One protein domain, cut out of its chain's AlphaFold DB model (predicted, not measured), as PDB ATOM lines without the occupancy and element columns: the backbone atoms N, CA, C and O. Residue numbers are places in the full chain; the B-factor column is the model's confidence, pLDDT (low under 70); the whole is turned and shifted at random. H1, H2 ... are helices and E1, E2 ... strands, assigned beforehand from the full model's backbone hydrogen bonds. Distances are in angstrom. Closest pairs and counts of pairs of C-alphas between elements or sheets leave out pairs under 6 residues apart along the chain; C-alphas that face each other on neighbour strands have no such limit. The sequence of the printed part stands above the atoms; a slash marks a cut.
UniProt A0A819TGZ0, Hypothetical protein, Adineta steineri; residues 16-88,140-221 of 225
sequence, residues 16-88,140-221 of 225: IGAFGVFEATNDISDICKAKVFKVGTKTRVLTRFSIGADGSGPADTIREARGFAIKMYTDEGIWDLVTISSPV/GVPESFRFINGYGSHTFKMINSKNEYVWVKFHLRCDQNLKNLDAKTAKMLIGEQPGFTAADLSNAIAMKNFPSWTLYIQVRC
ATOM      1  N   ILE A  16      -9.346  21.303  22.311       97.62
ATOM      2  CA  ILE A  16      -8.598  20.075  22.031       97.62
ATOM      3  C   ILE A  16      -9.566  18.891  22.039       97.62
ATOM      4  O   ILE A  16     -10.616  18.946  22.683       97.62
ATOM      5  N   GLY A  17      -9.244  17.825  21.310       97.88
ATOM      6  CA  GLY A  17     -10.049  16.613  21.306       97.88
ATOM      7  C   GLY A  17      -9.232  15.350  21.509       97.88
ATOM      8  O   GLY A  17      -8.022  15.334  21.301       97.88
ATOM      9  N   ALA A  18      -9.926  14.292  21.908       98.50
ATOM     10  CA  ALA A  18      -9.380  12.959  22.084       98.50
ATOM     11  C   ALA A  18     -10.427  11.914  21.693       98.50
ATOM     12  O   ALA A  18     -11.628  12.110  21.901       98.50
ATOM     13  N   PHE A  19      -9.969  10.798  21.130       98.75
ATOM     14  CA  PHE A  19     -10.815   9.622  20.960       98.75
ATOM     15  C   PHE A  19     -10.864   8.813  22.257       98.75
ATOM     16  O   PHE A  19      -9.923   8.831  23.047       98.75
ATOM     17  N   GLY A  20     -11.953   8.078  22.444       98.50
ATOM     18  CA  GLY A  20     -12.146   7.188  23.580       98.50
ATOM     19  C   GLY A  20     -13.226   6.148  23.305       98.50
ATOM     20  O   GLY A  20     -13.597   5.899  22.152       98.50
ATOM     21  N   VAL A  21     -13.749   5.567  24.382       98.75
ATOM     22  CA  VAL A  21     -14.826   4.576  24.346       98.75
ATOM     23  C   VAL A  21     -15.889   4.963  25.369       98.75
ATOM     24  O   VAL A  21     -15.565   5.294  26.504       98.75
ATOM     25  N   PHE A  22     -17.149   4.928  24.951       98.81
ATOM     26  CA  PHE A  22     -18.304   4.882  25.838       98.81
ATOM     27  C   PHE A  22     -18.687   3.419  26.063       98.81
ATOM     28  O   PHE A  22     -18.717   2.645  25.106       98.81
ATOM     29  N   GLU A  23     -18.983   3.049  27.304       98.75
ATOM     30  CA  GLU A  23     -19.456   1.717  27.675       98.75
ATOM     31  C   GLU A  23     -20.750   1.853  28.473       98.75
ATOM     32  O   GLU A  23     -20.797   2.557  29.482       98.75
ATOM     33  N   ALA A  24     -21.810   1.194  28.010       98.44
ATOM     34  CA  ALA A  24     -23.071   1.146  28.734       98.44
ATOM     35  C   ALA A  24     -22.988   0.105  29.860       98.44
ATOM     36  O   ALA A  24     -22.869  -1.094  29.601       98.44
ATOM     37  N   THR A  25     -23.065   0.557  31.110       98.44
ATOM     38  CA  THR A  25     -22.881  -0.293  32.301       98.44
ATOM     39  C   THR A  25     -24.183  -0.671  33.001       98.44
ATOM     40  O   THR A  25     -24.215  -1.649  33.742       98.44
ATOM     41  N   ASN A  26     -25.260   0.086  32.781       98.19
ATOM     42  CA  ASN A  26     -26.541  -0.077  33.465       98.19
ATOM     43  C   ASN A  26     -27.676  -0.173  32.446       98.19
ATOM     44  O   ASN A  26     -27.659   0.527  31.432       98.19
ATOM     45  N   ASP A  27     -28.645  -1.046  32.717       98.00
ATOM     46  CA  ASP A  27     -29.820  -1.205  31.864       98.00
ATOM     47  C   ASP A  27     -30.773  -0.025  32.076       98.00
ATOM     48  O   ASP A  27     -31.142   0.286  33.208       98.00
ATOM     49  N   ILE A  28     -31.127   0.633  30.972       97.69
ATOM     50  CA  ILE A  28     -32.110   1.722  30.906       97.69
ATOM     51  C   ILE A  28     -33.137   1.479  29.784       97.69
ATOM     52  O   ILE A  28     -33.723   2.415  29.231       97.69
ATOM     53  N   SER A  29     -33.301   0.219  29.365       97.12
ATOM     54  CA  SER A  29     -34.194  -0.168  28.266       97.12
ATOM     55  C   SER A  29     -35.673   0.124  28.547       97.12
ATOM     56  O   SER A  29     -36.466   0.250  27.610       97.12
ATOM     57  N   ASP A  30     -36.032   0.307  29.819       96.50
ATOM     58  CA  ASP A  30     -37.337   0.772  30.285       96.50
ATOM     59  C   ASP A  30     -37.650   2.208  29.829       96.50
ATOM     60  O   ASP A  30     -38.812   2.518  29.553       96.50
ATOM     61  N   ILE A  31     -36.629   3.059  29.654       96.69
ATOM     62  CA  ILE A  31     -36.783   4.464  29.238       96.69
ATOM     63  C   ILE A  31     -36.203   4.790  27.854       96.69
ATOM     64  O   ILE A  31     -36.604   5.787  27.250       96.69
ATOM     65  N   CYS A  32     -35.273   3.990  27.318       97.75
ATOM     66  CA  CYS A  32     -34.599   4.282  26.051       97.75
ATOM     67  C   CYS A  32     -34.366   3.037  25.186       97.75
ATOM     68  O   CYS A  32     -33.755   2.068  25.622       97.75
ATOM     69  N   LYS A  33     -34.773   3.091  23.911       97.94
ATOM     70  CA  LYS A  33     -34.546   2.010  22.932       97.94
ATOM     71  C   LYS A  33     -33.244   2.111  22.128       97.94
ATOM     72  O   LYS A  33     -33.003   1.253  21.286       97.94
ATOM     73  N   ALA A  34     -32.439   3.158  22.326       98.06
ATOM     74  CA  ALA A  34     -31.233   3.376  21.525       98.06
ATOM     75  C   ALA A  34     -30.167   2.311  21.833       98.06
ATOM     76  O   ALA A  34     -29.806   2.101  22.993       98.06
ATOM     77  N   LYS A  35     -29.614   1.672  20.795       97.75
ATOM     78  CA  LYS A  35     -28.669   0.547  20.941       97.75
ATOM     79  C   LYS A  35     -27.379   0.924  21.663       97.75
ATOM     80  O   LYS A  35     -26.783   0.072  22.320       97.75
ATOM     81  N   VAL A  36     -26.982   2.197  21.578       98.06
ATOM     82  CA  VAL A  36     -25.816   2.745  22.289       98.06
ATOM     83  C   VAL A  36     -25.895   2.499  23.799       98.06
ATOM     84  O   VAL A  36     -24.865   2.284  24.418       98.06
ATOM     85  N   PHE A  37     -27.099   2.449  24.383       98.19
ATOM     86  CA  PHE A  37     -27.302   2.242  25.821       98.19
ATOM     87  C   PHE A  37     -27.560   0.790  26.231       98.19
ATOM     88  O   PHE A  37     -27.774   0.520  27.409       98.19
ATOM     89  N   LYS A  38     -27.544  -0.162  25.292       97.88
ATOM     90  CA  LYS A  38     -27.644  -1.579  25.646       97.88
ATOM     91  C   LYS A  38     -26.414  -1.981  26.466       97.88
ATOM     92  O   LYS A  38     -25.293  -1.750  26.026       97.88
ATOM     93  N   VAL A  39     -26.622  -2.596  27.631       98.44
ATOM     94  CA  VAL A  39     -25.534  -2.994  28.543       98.44
ATOM     95  C   VAL A  39     -24.465  -3.813  27.819       98.44
ATOM     96  O   VAL A  39     -24.776  -4.725  27.051       98.44
ATOM     97  N   GLY A  40     -23.201  -3.470  28.065       97.62
ATOM     98  CA  GLY A  40     -22.030  -4.085  27.444       97.62
ATOM     99  C   GLY A  40     -21.689  -3.538  26.055       97.62
ATOM    100  O   GLY A  40     -20.619  -3.853  25.532       97.62
ATOM    101  N   THR A  41     -22.541  -2.701  25.450       98.19
ATOM    102  CA  THR A  41     -22.201  -2.010  24.202       98.19
ATOM    103  C   THR A  41     -21.022  -1.072  24.443       98.19
ATOM    104  O   THR A  41     -21.074  -0.190  25.303       98.19
ATOM    105  N   LYS A  42     -19.968  -1.247  23.639       98.62
ATOM    106  CA  LYS A  42     -18.814  -0.349  23.570       98.62
ATOM    107  C   LYS A  42     -18.893   0.468  22.294       98.62
ATOM    108  O   LYS A  42     -18.885  -0.077  21.196       98.62
ATOM    109  N   THR A  43     -18.946   1.783  22.434       98.81
ATOM    110  CA  THR A  43     -19.090   2.715  21.318       98.81
ATOM    111  C   THR A  43     -17.869   3.612  21.244       98.81
ATOM    112  O   THR A  43     -17.501   4.263  22.220       98.81
ATOM    113  N   ARG A  44     -17.226   3.673  20.074       98.75
ATOM    114  CA  ARG A  44     -16.141   4.630  19.834       98.75
ATOM    115  C   ARG A  44     -16.686   6.046  20.001       98.75
ATOM    116  O   ARG A  44     -17.753   6.359  19.469       98.75
ATOM    117  N   VAL A  45     -15.928   6.911  20.671       98.75
ATOM    118  CA  VAL A  45     -16.280   8.327  20.813       98.75
ATOM    119  C   VAL A  45     -15.147   9.253  20.393       98.75
ATOM    120  O   VAL A  45     -13.972   8.902  20.494       98.75
ATOM    121  N   LEU A  46     -15.510  10.446  19.931       98.75
ATOM    122  CA  LEU A  46     -14.626  11.604  19.817       98.75
ATOM    123  C   LEU A  46     -15.148  12.687  20.757       98.75
ATOM    124  O   LEU A  46     -16.249  13.196  20.556       98.75
ATOM    125  N   THR A  47     -14.347  13.074  21.741       98.75
ATOM    126  CA  THR A  47     -14.671  14.185  22.637       98.75
ATOM    127  C   THR A  47     -13.865  15.410  22.239       98.75
ATOM    128  O   THR A  47     -12.666  15.307  21.988       98.75
ATOM    129  N   ARG A  48     -14.509  16.579  22.202       98.62
ATOM    130  CA  ARG A  48     -13.855  17.881  22.059       98.62
ATOM    131  C   ARG A  48     -14.190  18.768  23.249       98.62
ATOM    132  O   ARG A  48     -15.356  19.082  23.491       98.62
ATOM    133  N   PHE A  49     -13.144  19.235  23.912       98.31
ATOM    134  CA  PHE A  49     -13.213  20.252  24.946       98.31
ATOM    135  C   PHE A  49     -12.865  21.620  24.378       98.31
ATOM    136  O   PHE A  49     -12.098  21.723  23.417       98.31
ATOM    137  N   SER A  50     -13.421  22.680  24.955       97.56
ATOM    138  CA  SER A  50     -13.185  24.040  24.470       97.56
ATOM    139  C   SER A  50     -13.407  25.108  25.529       97.56
ATOM    140  O   SER A  50     -14.085  24.894  26.534       97.56
ATOM    141  N   ILE A  51     -12.863  26.291  25.259       94.81
ATOM    142  CA  ILE A  51     -13.245  27.538  25.935       94.81
ATOM    143  C   ILE A  51     -14.592  28.020  25.362       94.81
ATOM    144  O   ILE A  51     -15.019  27.500  24.337       94.81
ATOM    145  N   GLY A  52     -15.327  28.903  26.040       87.12
ATOM    146  CA  GLY A  52     -16.728  29.212  25.728       87.12
ATOM    147  C   GLY A  52     -16.935  30.188  24.568       87.12
ATOM    148  O   GLY A  52     -17.312  29.785  23.471       87.12
ATOM    149  N   ALA A  53     -16.748  31.484  24.808       82.00
ATOM    150  CA  ALA A  53     -17.258  32.545  23.935       82.00
ATOM    151  C   ALA A  53     -16.209  33.142  22.984       82.00
ATOM    152  O   ALA A  53     -16.545  33.807  21.997       82.00
ATOM    153  N   ASP A  54     -14.931  32.951  23.285       79.44
ATOM    154  CA  ASP A  54     -13.849  33.683  22.636       79.44
ATOM    155  C   ASP A  54     -13.265  32.944  21.408       79.44
ATOM    156  O   ASP A  54     -13.658  31.814  21.096       79.44
ATOM    157  N   GLY A  55     -12.393  33.625  20.658       82.12
ATOM    158  CA  GLY A  55     -11.720  33.104  19.461       82.12
ATOM    159  C   GLY A  55     -10.641  32.057  19.775       82.12
ATOM    160  O   GLY A  55     -10.565  31.533  20.886       82.12
ATOM    161  N   SER A  56      -9.806  31.702  18.798       83.12
ATOM    162  CA  SER A  56      -8.748  30.683  18.967       83.12
ATOM    163  C   SER A  56      -7.531  31.142  19.786       83.12
ATOM    164  O   SER A  56      -6.802  30.302  20.311       83.12
ATOM    165  N   GLY A  57      -7.316  32.453  19.923       80.81
ATOM    166  CA  GLY A  57      -6.136  33.047  20.573       80.81
ATOM    167  C   GLY A  57      -6.070  33.125  22.118       80.81
ATOM    168  O   GLY A  57      -4.957  33.104  22.640       80.81
ATOM    169  N   PRO A  58      -7.170  33.246  22.888       83.00
ATOM    170  CA  PRO A  58      -7.131  33.408  24.349       83.00
ATOM    171  C   PRO A  58      -6.468  32.246  25.083       83.00
ATOM    172  O   PRO A  58      -6.434  31.126  24.586       83.00
ATOM    173  N   ALA A  59      -5.988  32.483  26.303       93.06
ATOM    174  CA  ALA A  59      -5.440  31.431  27.153       93.06
ATOM    175  C   ALA A  59      -6.517  30.463  27.676       93.06
ATOM    176  O   ALA A  59      -7.678  30.826  27.856       93.06
ATOM    177  N   ASP A  60      -6.117  29.229  27.970       94.06
ATOM    178  CA  ASP A  60      -7.011  28.163  28.431       94.06
ATOM    179  C   ASP A  60      -7.560  28.392  29.848       94.06
ATOM    180  O   ASP A  60      -8.600  27.841  30.210       94.06
ATOM    181  N   THR A  61      -6.869  29.195  30.660       95.75
ATOM    182  CA  THR A  61      -7.168  29.438  32.082       95.75
ATOM    183  C   THR A  61      -7.995  30.705  32.318       95.75
ATOM    184  O   THR A  61      -8.083  31.191  33.445       95.75
ATOM    185  N   ILE A  62      -8.650  31.245  31.283       94.56
ATOM    186  CA  ILE A  62      -9.610  32.344  31.460       94.56
ATOM    187  C   ILE A  62     -10.887  31.867  32.171       94.56
ATOM    188  O   ILE A  62     -11.296  30.706  32.051       94.56
ATOM    189  N   ARG A  63     -11.544  32.779  32.895       94.75
ATOM    190  CA  ARG A  63     -12.818  32.514  33.575       94.75
ATOM    191  C   ARG A  63     -13.956  32.400  32.568       94.75
ATOM    192  O   ARG A  63     -14.385  33.405  32.015       94.75
ATOM    193  N   GLU A  64     -14.451  31.184  32.352       93.19
ATOM    194  CA  GLU A  64     -15.533  30.914  31.402       93.19
ATOM    195  C   GLU A  64     -16.131  29.507  31.583       93.19
ATOM    196  O   GLU A  64     -15.499  28.606  32.137       93.19
ATOM    197  N   ALA A  65     -17.334  29.263  31.063       94.62
ATOM    198  CA  ALA A  65     -17.807  27.891  30.889       94.62
ATOM    199  C   ALA A  65     -16.907  27.124  29.900       94.62
ATOM    200  O   ALA A  65     -16.365  27.698  28.953       94.62
ATOM    201  N   ARG A  66     -16.754  25.813  30.098       97.38
ATOM    202  CA  ARG A  66     -16.035  24.936  29.166       97.38
ATOM    203  C   ARG A  66     -17.030  24.159  28.314       97.38
ATOM    204  O   ARG A  66     -18.043  23.687  28.826       97.38
ATOM    205  N   GLY A  67     -16.743  24.021  27.025       97.81
ATOM    206  CA  GLY A  67     -17.441  23.077  26.158       97.81
ATOM    207  C   GLY A  67     -16.933  21.656  26.397       97.81
ATOM    208  O   GLY A  67     -15.746  21.458  26.653       97.81
ATOM    209  N   PHE A  68     -17.836  20.684  26.312       98.38
ATOM    210  CA  PHE A  68     -17.572  19.255  26.465       98.38
ATOM    211  C   PHE A  68     -18.491  18.509  25.485       98.38
ATOM    212  O   PHE A  68     -19.550  17.996  25.840       98.38
ATOM    213  N   ALA A  69     -18.113  18.469  24.210       98.62
ATOM    214  CA  ALA A  69     -18.914  17.827  23.171       98.62
ATOM    215  C   ALA A  69     -18.438  16.395  22.919       98.62
ATOM    216  O   ALA A  69     -17.256  16.194  22.647       98.62
ATOM    217  N   ILE A  70     -19.346  15.421  22.964       98.75
ATOM    218  CA  ILE A  70     -19.053  14.009  22.694       98.75
ATOM    219  C   ILE A  70     -19.793  13.583  21.431       98.75
ATOM    220  O   ILE A  70     -21.011  13.704  21.350       98.75
ATOM    221  N   LYS A  71     -19.053  13.042  20.470       98.81
ATOM    222  CA  LYS A  71     -19.573  12.387  19.273       98.81
ATOM    223  C   LYS A  71     -19.477  10.880  19.450       98.81
ATOM    224  O   LYS A  71     -18.371  10.370  19.613       98.81
ATOM    225  N   MET A  72     -20.602  10.178  19.395       98.75
ATOM    226  CA  MET A  72     -20.688   8.722  19.511       98.75
ATOM    227  C   MET A  72     -20.973   8.099  18.145       98.75
ATOM    228  O   MET A  72     -21.944   8.461  17.481       98.75
ATOM    229  N   TYR A  73     -20.127   7.162  17.722       98.62
ATOM    230  CA  TYR A  73     -20.270   6.448  16.451       98.62
ATOM    231  C   TYR A  73     -21.094   5.176  16.672       98.62
ATOM    232  O   TYR A  73     -20.532   4.101  16.866       98.62
ATOM    233  N   THR A  74     -22.418   5.320  16.732       98.44
ATOM    234  CA  THR A  74     -23.339   4.217  17.052       98.44
ATOM    235  C   THR A  74     -23.719   3.419  15.800       98.44
ATOM    236  O   THR A  74     -23.634   3.934  14.683       98.44
ATOM    237  N   ASP A  75     -24.230   2.198  15.983       96.88
ATOM    238  CA  ASP A  75     -24.777   1.368  14.893       96.88
ATOM    239  C   ASP A  75     -26.034   1.972  14.236       96.88
ATOM    240  O   ASP A  75     -26.480   1.512  13.188       96.88
ATOM    241  N   GLU A  76     -26.627   2.992  14.859       97.69
ATOM    242  CA  GLU A  76     -27.833   3.692  14.394       97.69
ATOM    243  C   GLU A  76     -27.508   5.102  13.871       97.69
ATOM    244  O   GLU A  76     -28.401   5.918  13.649       97.69
ATOM    245  N   GLY A  77     -26.219   5.391  13.661       98.06
ATOM    246  CA  GLY A  77     -25.713   6.674  13.184       98.06
ATOM    247  C   GLY A  77     -24.896   7.429  14.229       98.06
ATOM    248  O   GLY A  77     -24.597   6.942  15.321       98.06
ATOM    249  N   ILE A  78     -24.493   8.647  13.880       98.50
ATOM    250  CA  ILE A  78     -23.738   9.502  14.795       98.50
ATOM    251  C   ILE A  78     -24.702  10.170  15.774       98.50
ATOM    252  O   ILE A  78     -25.610  10.887  15.356       98.50
ATOM    253  N   TRP A  79     -24.452   9.998  17.070       98.50
ATOM    254  CA  TRP A  79     -25.134  10.752  18.116       98.50
ATOM    255  C   TRP A  79     -24.172  11.744  18.769       98.50
ATOM    256  O   TRP A  79     -23.140  11.357  19.314       98.50
ATOM    257  N   ASP A  80     -24.517  13.031  18.716       98.69
ATOM    258  CA  ASP A  80     -23.749  14.100  19.348       98.69
ATOM    259  C   ASP A  80     -24.411  14.539  20.659       98.69
ATOM    260  O   ASP A  80     -25.478  15.155  20.665       98.69
ATOM    261  N   LEU A  81     -23.742  14.266  21.778       98.19
ATOM    262  CA  LEU A  81     -24.081  14.811  23.086       98.19
ATOM    263  C   LEU A  81     -23.208  16.050  23.337       98.19
ATOM    264  O   LEU A  81     -22.096  15.975  23.868       98.19
ATOM    265  N   VAL A  82     -23.700  17.206  22.890       98.38
ATOM    266  CA  VAL A  82     -22.996  18.493  22.991       98.38
ATOM    267  C   VAL A  82     -23.267  19.115  24.360       98.38
ATOM    268  O   VAL A  82     -24.285  19.773  24.559       98.38
ATOM    269  N   THR A  83     -22.370  18.872  25.317       98.12
ATOM    270  CA  THR A  83     -22.510  19.334  26.706       98.12
ATOM    271  C   THR A  83     -21.627  20.540  27.012       98.12
ATOM    272  O   THR A  83     -20.707  20.877  26.258       98.12
ATOM    273  N   ILE A  84     -21.888  21.184  28.149       97.38
ATOM    274  CA  ILE A  84     -21.017  22.216  28.723       97.38
ATOM    275  C   ILE A  84     -20.720  21.906  30.194       97.38
ATOM    276  O   ILE A  84     -21.384  21.076  30.811       97.38
ATOM    277  N   SER A  85     -19.768  22.610  30.803       97.44
ATOM    278  CA  SER A  85     -19.394  22.407  32.213       97.44
ATOM    279  C   SER A  85     -20.409  22.912  33.252       97.44
ATOM    280  O   SER A  85     -20.172  22.798  34.463       97.44
ATOM    281  N   SER A  86     -21.548  23.445  32.795       97.12
ATOM    282  CA  SER A  86     -22.633  23.995  33.612       97.12
ATOM    283  C   SER A  86     -23.995  23.352  33.295       97.12
ATOM    284  O   SER A  86     -24.350  23.194  32.128       97.12
ATOM    285  N   PRO A  87     -24.815  23.015  34.307       97.38
ATOM    286  CA  PRO A  87     -26.148  22.445  34.102       97.38
ATOM    287  C   PRO A  87     -27.180  23.437  33.546       97.38
ATOM    288  O   PRO A  87     -28.264  23.019  33.143       97.38
ATOM    289  N   VAL A  88     -26.867  24.732  33.528       97.50
ATOM    290  CA  VAL A  88     -27.739  25.809  33.041       97.50
ATOM    291  C   VAL A  88     -26.991  26.690  32.044       97.50
ATOM    292  O   VAL A  88     -25.785  26.541  31.850       97.50
ATOM    293  N   GLY A 140     -15.595  28.300  37.273       95.94
ATOM    294  CA  GLY A 140     -15.287  29.113  36.100       95.94
ATOM    295  C   GLY A 140     -13.844  28.990  35.616       95.94
ATOM    296  O   GLY A 140     -13.562  29.384  34.483       95.94
ATOM    297  N   VAL A 141     -12.937  28.460  36.443       97.00
ATOM    298  CA  VAL A 141     -11.515  28.308  36.109       97.00
ATOM    299  C   VAL A 141     -11.020  26.908  36.499       97.00
ATOM    300  O   VAL A 141     -10.258  26.756  37.455       97.00
ATOM    301  N   PRO A 142     -11.456  25.855  35.788       97.19
ATOM    302  CA  PRO A 142     -10.988  24.505  36.071       97.19
ATOM    303  C   PRO A 142      -9.485  24.371  35.801       97.19
ATOM    304  O   PRO A 142      -8.967  24.956  34.850       97.19
ATOM    305  N   GLU A 143      -8.804  23.556  36.607       96.88
ATOM    306  CA  GLU A 143      -7.369  23.260  36.451       96.88
ATOM    307  C   GLU A 143      -7.081  22.533  35.135       96.88
ATOM    308  O   GLU A 143      -6.081  22.784  34.478       96.88
ATOM    309  N   SER A 144      -7.995  21.671  34.697       96.69
ATOM    310  CA  SER A 144      -7.903  20.983  33.415       96.69
ATOM    311  C   SER A 144      -9.287  20.590  32.917       96.69
ATOM    312  O   SER A 144     -10.235  20.454  33.693       96.69
ATOM    313  N   PHE A 145      -9.393  20.318  31.615       97.69
ATOM    314  CA  PHE A 145     -10.557  19.652  31.034       97.69
ATOM    315  C   PHE A 145     -10.830  18.272  31.643       97.69
ATOM    316  O   PHE A 145     -11.951  17.793  31.537       97.69
ATOM    317  N   ARG A 146      -9.854  17.634  32.299       98.12
ATOM    318  CA  ARG A 146     -10.042  16.339  32.977       98.12
ATOM    319  C   ARG A 146     -10.788  16.445  34.310       98.12
ATOM    320  O   ARG A 146     -11.284  15.439  34.792       98.12
ATOM    321  N   PHE A 147     -10.887  17.645  34.883       98.31
ATOM    322  CA  PHE A 147     -11.443  17.879  36.221       98.31
ATOM    323  C   PHE A 147     -12.777  18.639  36.199       98.31
ATOM    324  O   PHE A 147     -13.131  19.322  37.160       98.31
ATOM    325  N   ILE A 148     -13.521  18.551  35.091       98.06
ATOM    326  CA  ILE A 148     -14.848  19.164  34.943       98.06
ATOM    327  C   ILE A 148     -15.929  18.098  34.845       98.06
ATOM    328  O   ILE A 148     -15.719  17.039  34.268       98.06
ATOM    329  N   ASN A 149     -17.127  18.417  35.323       98.44
ATOM    330  CA  ASN A 149     -18.328  17.702  34.898       98.44
ATOM    331  C   ASN A 149     -18.782  18.218  33.524       98.44
ATOM    332  O   ASN A 149     -18.507  19.368  33.183       98.44
ATOM    333  N   GLY A 150     -19.536  17.405  32.791       98.31
ATOM    334  CA  GLY A 150     -20.310  17.817  31.619       98.31
ATOM    335  C   GLY A 150     -21.809  17.712  31.899       98.31
ATOM    336  O   GLY A 150     -22.254  16.853  32.658       98.31
ATOM    337  N   TYR A 151     -22.611  18.586  31.305       98.75
ATOM    338  CA  TYR A 151     -24.065  18.576  31.452       98.75
ATOM    339  C   TYR A 151     -24.728  18.825  30.109       98.75
ATOM    340  O   TYR A 151     -24.384  19.778  29.412       98.75
ATOM    341  N   GLY A 152     -25.730  18.012  29.772       98.00
ATOM    342  CA  GLY A 152     -26.533  18.240  28.567       98.00
ATOM    343  C   GLY A 152     -27.282  19.577  28.587       98.00
ATOM    344  O   GLY A 152     -27.714  20.032  27.534       98.00
ATOM    345  N   SER A 153     -27.413  20.189  29.773       97.44
ATOM    346  CA  SER A 153     -28.060  21.469  30.105       97.44
ATOM    347  C   SER A 153     -29.543  21.547  29.745       97.44
ATOM    348  O   SER A 153     -30.372  21.871  30.591       97.44
ATOM    349  N   HIS A 154     -29.925  21.189  28.528       98.31
ATOM    350  CA  HIS A 154     -31.298  21.065  28.062       98.31
ATOM    351  C   HIS A 154     -31.987  19.818  28.616       98.31
ATOM    352  O   HIS A 154     -31.349  18.848  29.021       98.31
ATOM    353  N   THR A 155     -33.316  19.873  28.657       98.31
ATOM    354  CA  THR A 155     -34.146  18.684  28.865       98.31
ATOM    355  C   THR A 155     -34.313  17.983  27.521       98.31
ATOM    356  O   THR A 155     -34.672  18.631  26.541       98.31
ATOM    357  N   PHE A 156     -34.075  16.678  27.479       98.19
ATOM    358  CA  PHE A 156     -34.246  15.843  26.290       98.19
ATOM    359  C   PHE A 156     -35.403  14.872  26.481       98.19
ATOM    360  O   PHE A 156     -35.865  14.656  27.600       98.19
ATOM    361  N   LYS A 157     -35.857  14.269  25.384       97.06
ATOM    362  CA  LYS A 157     -36.835  13.186  25.405       97.06
ATOM    363  C   LYS A 157     -36.127  11.865  25.132       97.06
ATOM    364  O   LYS A 157     -35.438  11.754  24.119       97.06
ATOM    365  N   MET A 158     -36.325  10.876  25.995       97.31
ATOM    366  CA  MET A 158     -35.999   9.479  25.695       97.31
ATOM    367  C   MET A 158     -37.276   8.709  25.402       97.31
ATOM    368  O   MET A 158     -38.332   9.057  25.923       97.31
ATOM    369  N   ILE A 159     -37.179   7.722  24.512       97.38
ATOM    370  CA  ILE A 159     -38.309   6.911  24.059       97.38
ATOM    371  C   ILE A 159     -37.917   5.440  24.187       97.38
ATOM    372  O   ILE A 159     -36.867   5.050  23.668       97.38
ATOM    373  N   ASN A 160     -38.758   4.631  24.827       97.25
ATOM    374  CA  ASN A 160     -38.540   3.192  24.982       97.25
ATOM    375  C   ASN A 160     -39.105   2.380  23.795       97.25
ATOM    376  O   ASN A 160     -39.615   2.931  22.813       97.25
ATOM    377  N   SER A 161     -39.004   1.049  23.858       97.75
ATOM    378  CA  SER A 161     -39.474   0.141  22.796       97.75
ATOM    379  C   SER A 161     -40.996   0.153  22.595       97.75
ATOM    380  O   SER A 161     -41.459  -0.153  21.498       97.75
ATOM    381  N   LYS A 162     -41.764   0.573  23.607       97.50
ATOM    382  CA  LYS A 162     -43.225   0.754  23.555       97.50
ATOM    383  C   LYS A 162     -43.646   2.131  23.026       97.50
ATOM    384  O   LYS A 162     -44.834   2.420  22.953       97.50
ATOM    385  N   ASN A 163     -42.686   2.971  22.626       96.62
ATOM    386  CA  ASN A 163     -42.881   4.370  22.234       96.62
ATOM    387  C   ASN A 163     -43.406   5.288  23.354       96.62
ATOM    388  O   ASN A 163     -43.879   6.392  23.078       96.62
ATOM    389  N   GLU A 164     -43.263   4.877  24.611       95.88
ATOM    390  CA  GLU A 164     -43.487   5.744  25.765       95.88
ATOM    391  C   GLU A 164     -42.274   6.659  25.932       95.88
ATOM    392  O   GLU A 164     -41.147   6.271  25.604       95.88
ATOM    393  N   TYR A 165     -42.495   7.882  26.415       95.62
ATOM    394  CA  TYR A 165     -41.420   8.852  26.571       95.62
ATOM    395  C   TYR A 165     -41.309   9.405  27.986       95.62
ATOM    396  O   TYR A 165     -42.301   9.585  28.693       95.62
ATOM    397  N   VAL A 166     -40.077   9.758  28.343       97.12
ATOM    398  CA  VAL A 166     -39.744  10.480  29.572       97.12
ATOM    399  C   VAL A 166     -38.840  11.667  29.264       97.12
ATOM    400  O   VAL A 166     -38.085  11.673  28.284       97.12
ATOM    401  N   TRP A 167     -38.921  12.690  30.111       97.88
ATOM    402  CA  TRP A 167     -38.018  13.834  30.062       97.88
ATOM    403  C   TRP A 167     -36.760  13.544  30.865       97.88
ATOM    404  O   TRP A 167     -36.844  13.097  32.010       97.88
ATOM    405  N   VAL A 168     -35.599  13.848  30.285       98.25
ATOM    406  CA  VAL A 168     -34.309  13.541  30.899       98.25
ATOM    407  C   VAL A 168     -33.321  14.704  30.879       98.25
ATOM    408  O   VAL A 168     -33.392  15.594  30.028       98.25
ATOM    409  N   LYS A 169     -32.353  14.665  31.797       98.56
ATOM    410  CA  LYS A 169     -31.136  15.491  31.795       98.56
ATOM    411  C   LYS A 169     -29.910  14.587  31.840       98.56
ATOM    412  O   LYS A 169     -29.886  13.626  32.602       98.56
ATOM    413  N   PHE A 170     -28.882  14.930  31.069       98.69
ATOM    414  CA  PHE A 170     -27.607  14.210  31.056       98.69
ATOM    415  C   PHE A 170     -26.576  14.875  31.967       98.69
ATOM    416  O   PHE A 170     -26.388  16.094  31.904       98.69
ATOM    417  N   HIS A 171     -25.871  14.066  32.756       98.81
ATOM    418  CA  HIS A 171     -24.819  14.494  33.673       98.81
ATOM    419  C   HIS A 171     -23.591  13.594  33.508       98.81
ATOM    420  O   HIS A 171     -23.610  12.442  33.915       98.81
ATOM    421  N   LEU A 172     -22.505  14.123  32.958       98.56
ATOM    422  CA  LEU A 172     -21.195  13.474  32.932       98.56
ATOM    423  C   LEU A 172     -20.443  13.877  34.196       98.56
ATOM    424  O   LEU A 172     -20.038  15.035  34.343       98.56
ATOM    425  N   ARG A 173     -20.293  12.947  35.134       98.50
ATOM    426  CA  ARG A 173     -19.582  13.173  36.393       98.50
ATOM    427  C   ARG A 173     -18.123  12.776  36.239       98.50
ATOM    428  O   ARG A 173     -17.831  11.695  35.759       98.50
ATOM    429  N   CYS A 174     -17.235  13.692  36.600       98.19
ATOM    430  CA  CYS A 174     -15.792  13.485  36.628       98.19
ATOM    431  C   CYS A 174     -15.437  12.429  37.681       98.19
ATOM    432  O   CYS A 174     -15.848  12.565  38.834       98.19
ATOM    433  N   ASP A 175     -14.655  11.422  37.291       98.44
ATOM    434  CA  ASP A 175     -14.243  10.332  38.185       98.44
ATOM    435  C   ASP A 175     -12.939  10.663  38.954       98.44
ATOM    436  O   ASP A 175     -12.550   9.957  39.879       98.44
ATOM    437  N   GLN A 176     -12.253  11.756  38.600       94.88
ATOM    438  CA  GLN A 176     -10.935  12.171  39.114       94.88
ATOM    439  C   GLN A 176     -11.010  13.249  40.205       94.88
ATOM    440  O   GLN A 176      -9.978  13.810  40.585       94.88
ATOM    441  N   ASN A 177     -12.217  13.537  40.698       93.81
ATOM    442  CA  ASN A 177     -12.569  14.714  41.497       93.81
ATOM    443  C   ASN A 177     -12.399  16.048  40.750       93.81
ATOM    444  O   ASN A 177     -11.539  16.229  39.889       93.81
ATOM    445  N   LEU A 178     -13.237  17.020  41.109       96.88
ATOM    446  CA  LEU A 178     -13.174  18.361  40.531       96.88
ATOM    447  C   LEU A 178     -11.986  19.142  41.104       96.88
ATOM    448  O   LEU A 178     -11.732  19.090  42.307       96.88
ATOM    449  N   LYS A 179     -11.313  19.913  40.249       97.69
ATOM    450  CA  LYS A 179     -10.196  20.791  40.614       97.69
ATOM    451  C   LYS A 179     -10.285  22.109  39.863       97.69
ATOM    452  O   LYS A 179     -10.513  22.127  38.651       97.69
ATOM    453  N   ASN A 180     -10.074  23.201  40.585       97.94
ATOM    454  CA  ASN A 180     -10.128  24.558  40.059       97.94
ATOM    455  C   ASN A 180      -8.867  25.318  40.464       97.94
ATOM    456  O   ASN A 180      -8.304  25.063  41.526       97.94
ATOM    457  N   LEU A 181      -8.458  26.266  39.627       97.81
ATOM    458  CA  LEU A 181      -7.352  27.166  39.919       97.81
ATOM    459  C   LEU A 181      -7.837  28.333  40.775       97.81
ATOM    460  O   LEU A 181      -8.915  28.886  40.540       97.81
ATOM    461  N   ASP A 182      -6.993  28.778  41.699       96.62
ATOM    462  CA  ASP A 182      -7.161  30.090  42.302       96.62
ATOM    463  C   ASP A 182      -6.879  31.203  41.271       96.62
ATOM    464  O   ASP A 182      -6.203  31.013  40.252       96.62
ATOM    465  N   ALA A 183      -7.389  32.404  41.544       94.38
ATOM    466  CA  ALA A 183      -7.303  33.522  40.610       94.38
ATOM    467  C   ALA A 183      -5.859  33.968  40.300       94.38
ATOM    468  O   ALA A 183      -5.598  34.443  39.190       94.38
ATOM    469  N   LYS A 184      -4.919  33.828  41.248       96.56
ATOM    470  CA  LYS A 184      -3.519  34.234  41.063       96.56
ATOM    471  C   LYS A 184      -2.813  33.258  40.125       96.56
ATOM    472  O   LYS A 184      -2.209  33.703  39.150       96.56
ATOM    473  N   THR A 185      -2.947  31.956  40.373       97.19
ATOM    474  CA  THR A 185      -2.372  30.906  39.518       97.19
ATOM    475  C   THR A 185      -2.955  30.961  38.110       97.19
ATOM    476  O   THR A 185      -2.215  30.940  37.128       97.19
ATOM    477  N   ALA A 186      -4.274  31.133  37.989       96.81
ATOM    478  CA  ALA A 186      -4.928  31.286  36.694       96.81
ATOM    479  C   ALA A 186      -4.358  32.461  35.889       96.81
ATOM    480  O   ALA A 186      -4.023  32.293  34.717       96.81
ATOM    481  N   LYS A 187      -4.202  33.633  36.525       95.88
ATOM    482  CA  LYS A 187      -3.654  34.842  35.895       95.88
ATOM    483  C   LYS A 187      -2.205  34.665  35.440       95.88
ATOM    484  O   LYS A 187      -1.856  35.160  34.374       95.88
ATOM    485  N   MET A 188      -1.385  33.966  36.219       97.19
ATOM    486  CA  MET A 188      -0.005  33.633  35.852       97.19
ATOM    487  C   MET A 188       0.034  32.749  34.596       97.19
ATOM    488  O   MET A 188       0.677  33.100  33.607       97.19
ATOM    489  N   LEU A 189      -0.754  31.668  34.581       97.12
ATOM    490  CA  LEU A 189      -0.815  30.727  33.456       97.12
ATOM    491  C   LEU A 189      -1.323  31.359  32.154       97.12
ATOM    492  O   LEU A 189      -0.938  30.906  31.080       97.12
ATOM    493  N   ILE A 190      -2.136  32.424  32.223       95.19
ATOM    494  CA  ILE A 190      -2.556  33.169  31.023       95.19
ATOM    495  C   ILE A 190      -1.341  33.694  30.243       95.19
ATOM    496  O   ILE A 190      -1.357  33.657  29.013       95.19
ATOM    497  N   GLY A 191      -0.315  34.190  30.944       93.88
ATOM    498  CA  GLY A 191       0.893  34.742  30.328       93.88
ATOM    499  C   GLY A 191       1.963  33.692  30.036       93.88
ATOM    500  O   GLY A 191       2.594  33.743  28.986       93.88
ATOM    501  N   GLU A 192       2.155  32.737  30.946       96.69
ATOM    502  CA  GLU A 192       3.260  31.774  30.861       96.69
ATOM    503  C   GLU A 192       2.937  30.560  29.986       96.69
ATOM    504  O   GLU A 192       3.788  30.084  29.236       96.69
ATOM    505  N   GLN A 193       1.704  30.052  30.056       95.44
ATOM    506  CA  GLN A 193       1.311  28.826  29.368       95.44
ATOM    507  C   GLN A 193      -0.137  28.912  28.866       95.44
ATOM    508  O   GLN A 193      -1.034  28.235  29.378       95.44
ATOM    509  N   PRO A 194      -0.406  29.690  27.801       93.81
ATOM    510  CA  PRO A 194      -1.763  29.902  27.306       93.81
ATOM    511  C   PRO A 194      -2.455  28.612  26.839       93.81
ATOM    512  O   PRO A 194      -3.676  28.599  26.742       93.81
ATOM    513  N   GLY A 195      -1.717  27.535  26.546       95.25
ATOM    514  CA  GLY A 195      -2.238  26.203  26.197       95.25
ATOM    515  C   GLY A 195      -2.229  25.181  27.345       95.25
ATOM    516  O   GLY A 195      -2.133  23.984  27.076       95.25
ATOM    517  N   PHE A 196      -2.223  25.630  28.607       96.69
ATOM    518  CA  PHE A 196      -2.028  24.781  29.790       96.69
ATOM    519  C   PHE A 196      -2.972  23.571  29.853       96.69
ATOM    520  O   PHE A 196      -2.508  22.438  29.977       96.69
ATOM    521  N   THR A 197      -4.288  23.777  29.729       96.19
ATOM    522  CA  THR A 197      -5.257  22.681  29.910       96.19
ATOM    523  C   THR A 197      -5.258  21.716  28.726       96.19
ATOM    524  O   THR A 197      -5.483  20.518  28.905       96.19
ATOM    525  N   ALA A 198      -4.978  22.211  27.514       95.88
ATOM    526  CA  ALA A 198      -4.795  21.367  26.341       95.88
ATOM    527  C   ALA A 198      -3.540  20.487  26.464       95.88
ATOM    528  O   ALA A 198      -3.599  19.287  26.183       95.88
ATOM    529  N   ALA A 199      -2.427  21.061  26.930       97.38
ATOM    530  CA  ALA A 199      -1.191  20.327  27.180       97.38
ATOM    531  C   ALA A 199      -1.381  19.253  28.260       97.38
ATOM    532  O   ALA A 199      -0.963  18.116  28.057       97.38
ATOM    533  N   ASP A 200      -2.068  19.569  29.365       98.25
ATOM    534  CA  ASP A 200      -2.382  18.589  30.411       98.25
ATOM    535  C   ASP A 200      -3.165  17.384  29.865       98.25
ATOM    536  O   ASP A 200      -2.769  16.243  30.104       98.25
ATOM    537  N   LEU A 201      -4.233  17.608  29.085       98.25
ATOM    538  CA  LEU A 201      -5.011  16.506  28.507       98.25
ATOM    539  C   LEU A 201      -4.148  15.633  27.587       98.25
ATOM    540  O   LEU A 201      -4.207  14.404  27.667       98.25
ATOM    541  N   SER A 202      -3.351  16.262  26.721       98.31
ATOM    542  CA  SER A 202      -2.469  15.553  25.791       98.31
ATOM    543  C   SER A 202      -1.422  14.718  26.533       98.31
ATOM    544  O   SER A 202      -1.270  13.531  26.239       98.31
ATOM    545  N   ASN A 203      -0.771  15.298  27.543       98.50
ATOM    546  CA  ASN A 203       0.243  14.629  28.356       98.50
ATOM    547  C   ASN A 203      -0.348  13.470  29.163       98.50
ATOM    548  O   ASN A 203       0.227  12.385  29.181       98.50
ATOM    549  N   ALA A 204      -1.518  13.659  29.781       98.44
ATOM    550  CA  ALA A 204      -2.192  12.608  30.538       98.44
ATOM    551  C   ALA A 204      -2.495  11.385  29.657       98.44
ATOM    552  O   ALA A 204      -2.191  10.255  30.038       98.44
ATOM    553  N   ILE A 205      -3.012  11.609  28.444       98.25
ATOM    554  CA  ILE A 205      -3.277  10.535  27.477       98.25
ATOM    555  C   ILE A 205      -1.975   9.864  27.026       98.25
ATOM    556  O   ILE A 205      -1.910   8.635  26.990       98.25
ATOM    557  N   ALA A 206      -0.927  10.637  26.721       98.31
ATOM    558  CA  ALA A 206       0.374  10.098  26.318       98.31
ATOM    559  C   ALA A 206       0.998   9.211  27.411       98.31
ATOM    560  O   ALA A 206       1.601   8.180  27.115       98.31
ATOM    561  N   MET A 207       0.784   9.567  28.680       98.38
ATOM    562  CA  MET A 207       1.220   8.809  29.855       98.38
ATOM    563  C   MET A 207       0.270   7.663  30.243       98.38
ATOM    564  O   MET A 207       0.457   7.049  31.290       98.38
ATOM    565  N   LYS A 208      -0.749   7.356  29.426       98.12
ATOM    566  CA  LYS A 208      -1.789   6.345  29.707       98.12
ATOM    567  C   LYS A 208      -2.603   6.612  30.984       98.12
ATOM    568  O   LYS A 208      -3.263   5.712  31.497       98.12
ATOM    569  N   ASN A 209      -2.603   7.849  31.477       98.12
ATOM    570  CA  ASN A 209      -3.468   8.316  32.554       98.12
ATOM    571  C   ASN A 209      -4.795   8.812  31.959       98.12
ATOM    572  O   ASN A 209      -5.046  10.016  31.842       98.12
ATOM    573  N   PHE A 210      -5.607   7.869  31.485       98.38
ATOM    574  CA  PHE A 210      -6.820   8.178  30.737       98.38
ATOM    575  C   PHE A 210      -7.904   8.763  31.643       98.38
ATOM    576  O   PHE A 210      -8.287   8.125  32.624       98.38
ATOM    577  N   PRO A 211      -8.443   9.953  31.325       98.38
ATOM    578  CA  PRO A 211      -9.573  10.465  32.064       98.38
ATOM    579  C   PRO A 211     -10.876   9.744  31.670       98.38
ATOM    580  O   PRO A 211     -11.120   9.502  30.490       98.38
ATOM    581  N   SER A 212     -11.730   9.454  32.651       98.69
ATOM    582  CA  SER A 212     -13.079   8.919  32.492       98.69
ATOM    583  C   SER A 212     -14.135   9.824  33.135       98.69
ATOM    584  O   SER A 212     -13.825  10.686  33.965       98.69
ATOM    585  N   TRP A 213     -15.379   9.631  32.696       98.81
ATOM    586  CA  TRP A 213     -16.569  10.247  33.268       98.81
ATOM    587  C   TRP A 213     -17.701   9.232  33.311       98.81
ATOM    588  O   TRP A 213     -17.974   8.571  32.305       98.81
ATOM    589  N   THR A 214     -18.434   9.202  34.416       98.75
ATOM    590  CA  THR A 214     -19.658   8.410  34.538       98.75
ATOM    591  C   THR A 214     -20.864   9.209  34.033       98.75
ATOM    592  O   THR A 214     -21.154  10.304  34.526       98.75
ATOM    593  N   LEU A 215     -21.583   8.679  33.036       98.69
ATOM    594  CA  LEU A 215     -22.812   9.285  32.514       98.69
ATOM    595  C   LEU A 215     -24.018   8.884  33.373       98.69
ATOM    596  O   LEU A 215     -24.414   7.725  33.402       98.69
ATOM    597  N   TYR A 216     -24.652   9.873  33.993       98.69
ATOM    598  CA  TYR A 216     -25.921   9.742  34.699       98.69
ATOM    599  C   TYR A 216     -27.050  10.424  33.932       98.69
ATOM    600  O   TYR A 216     -26.853  11.434  33.245       98.69
ATOM    601  N   ILE A 217     -28.256   9.896  34.116       98.25
ATOM    602  CA  ILE A 217     -29.484  10.416  33.528       98.25
ATOM    603  C   ILE A 217     -30.453  10.711  34.669       98.25
ATOM    604  O   ILE A 217     -30.828   9.815  35.420       98.25
ATOM    605  N   GLN A 218     -30.858  11.972  34.811       98.00
ATOM    606  CA  GLN A 218     -31.975  12.320  35.683       98.00
ATOM    607  C   GLN A 218     -33.264  12.158  34.885       98.00
ATOM    608  O   GLN A 218     -33.409  12.793  33.841       98.00
ATOM    609  N   VAL A 219     -34.189  11.347  35.388       97.00
ATOM    610  CA  VAL A 219     -35.506  11.113  34.787       97.00
ATOM    611  C   VAL A 219     -36.544  11.919  35.556       97.00
ATOM    612  O   VAL A 219     -36.570  11.899  36.786       97.00
ATOM    613  N   ARG A 220     -37.399  12.655  34.846       92.38
ATOM    614  CA  ARG A 220     -38.589  13.260  35.445       92.38
ATOM    615  C   ARG A 220     -39.720  12.232  35.408       92.38
ATOM    616  O   ARG A 220     -40.154  11.868  34.317       92.38
ATOM    617  N   CYS A 221     -40.206  11.812  36.573       77.25
ATOM    618  CA  CYS A 221     -41.435  11.024  36.670       77.25
ATOM    619  C   CYS A 221     -42.621  11.850  36.150       77.25
ATOM    620  O   CYS A 221     -42.701  13.053  36.406       77.25
TER     621      CYS A 221
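What this domain is: This is residues 16 to 88 and 140 to 221 of the 225 residues of the protein "Hypothetical protein" of Adineta steineri (UniProt A0A819TGZ0). What shape does this domain have? Two strongly twisted antiparallel sheets lie only partly face to face with their strands crossed: one end of the sheet E5 E6 E7 passes over the four-stranded sheet E1 E2 E3 E4, while E5 lies out at one end of the long axis. H2 packs on the other sheet's E1 edge, and H1 makes the opposite end of the long axis. What is it made of? The 155 printed residues include seven named strands and two named helices in the order E1 E2 E3 E4 E5 E6 H1 H2 E7; the class is mixed, with under half of the residues in named elements. It is compact by its radius of gyration of the C-alphas, 16.9 A, yet elongated, spanning 56 by 31 by 27 A.

Where its parts are: Where is the larger sheet? E1, residues 16 to 23, begins with C-alpha 16 at (-8.598, 20.075, 22.031) and bends by 52 degrees at residue 19. E2 is residues 42 to 50, 25.0 A long; E3 is residues 67 to 74 and E4 residues 77 to 84. Where are the others? E5 is residues 156 to 159, E6 residues 165 to 174, 27.9 A long, and E7 residues 213 to 220, ending with C-alpha 220 at (-38.589, 13.260, 35.445). H1 is residues 183 to 192, 14.5 A long, and H2 residues 196 to 206, 15.3 A long.

How they stand to each other: How is the larger sheet paired? E1 to E4 form a meander, each strand the antiparallel neighbour of the one before, with N 18 and O 47 at 2.9 A, N 48 and O 69 at 2.8 A, and N 70 and O 81 at 2.9 A. What is on it? H2 is on this sheet, making two layers, a helix and a sheet; the closest C-alphas of E1 and H2 are those of Ile 16 and Ala 198, 5.9 A. How is the other sheet paired? E5 and E6 are a hairpin, with N 156 and O 168 at 2.9 A; E6 and E7 are antiparallel, with N 171 and O 216 at 2.9 A. E4 and E6 are near each other, with 6 pairs of C-alphas within 10 A. And the helices? H1 and H2 are close but not clearly touching, Leu 189 and Phe 196 having the closest C-alphas at 7.1 A, and about perpendicular at 78 degrees. Every O i to N i+4 pair is within hydrogen-bond range in H2, and 5 of 6 in H1.

The domain as a whole: How far does it reach? The C-alphas farthest apart are those of Lys 162 and Glu 192, 56.4 A. Where is the cut, and which links are long? Residues 89 to 139 are not printed, and C-alphas 88 and 140 are 13.2 A apart; the links E1 to E2 and E2 to E3 are long. Is confidence low anywhere? No printed residue is under 70, and the mean pLDDT of the printed part is 96.7.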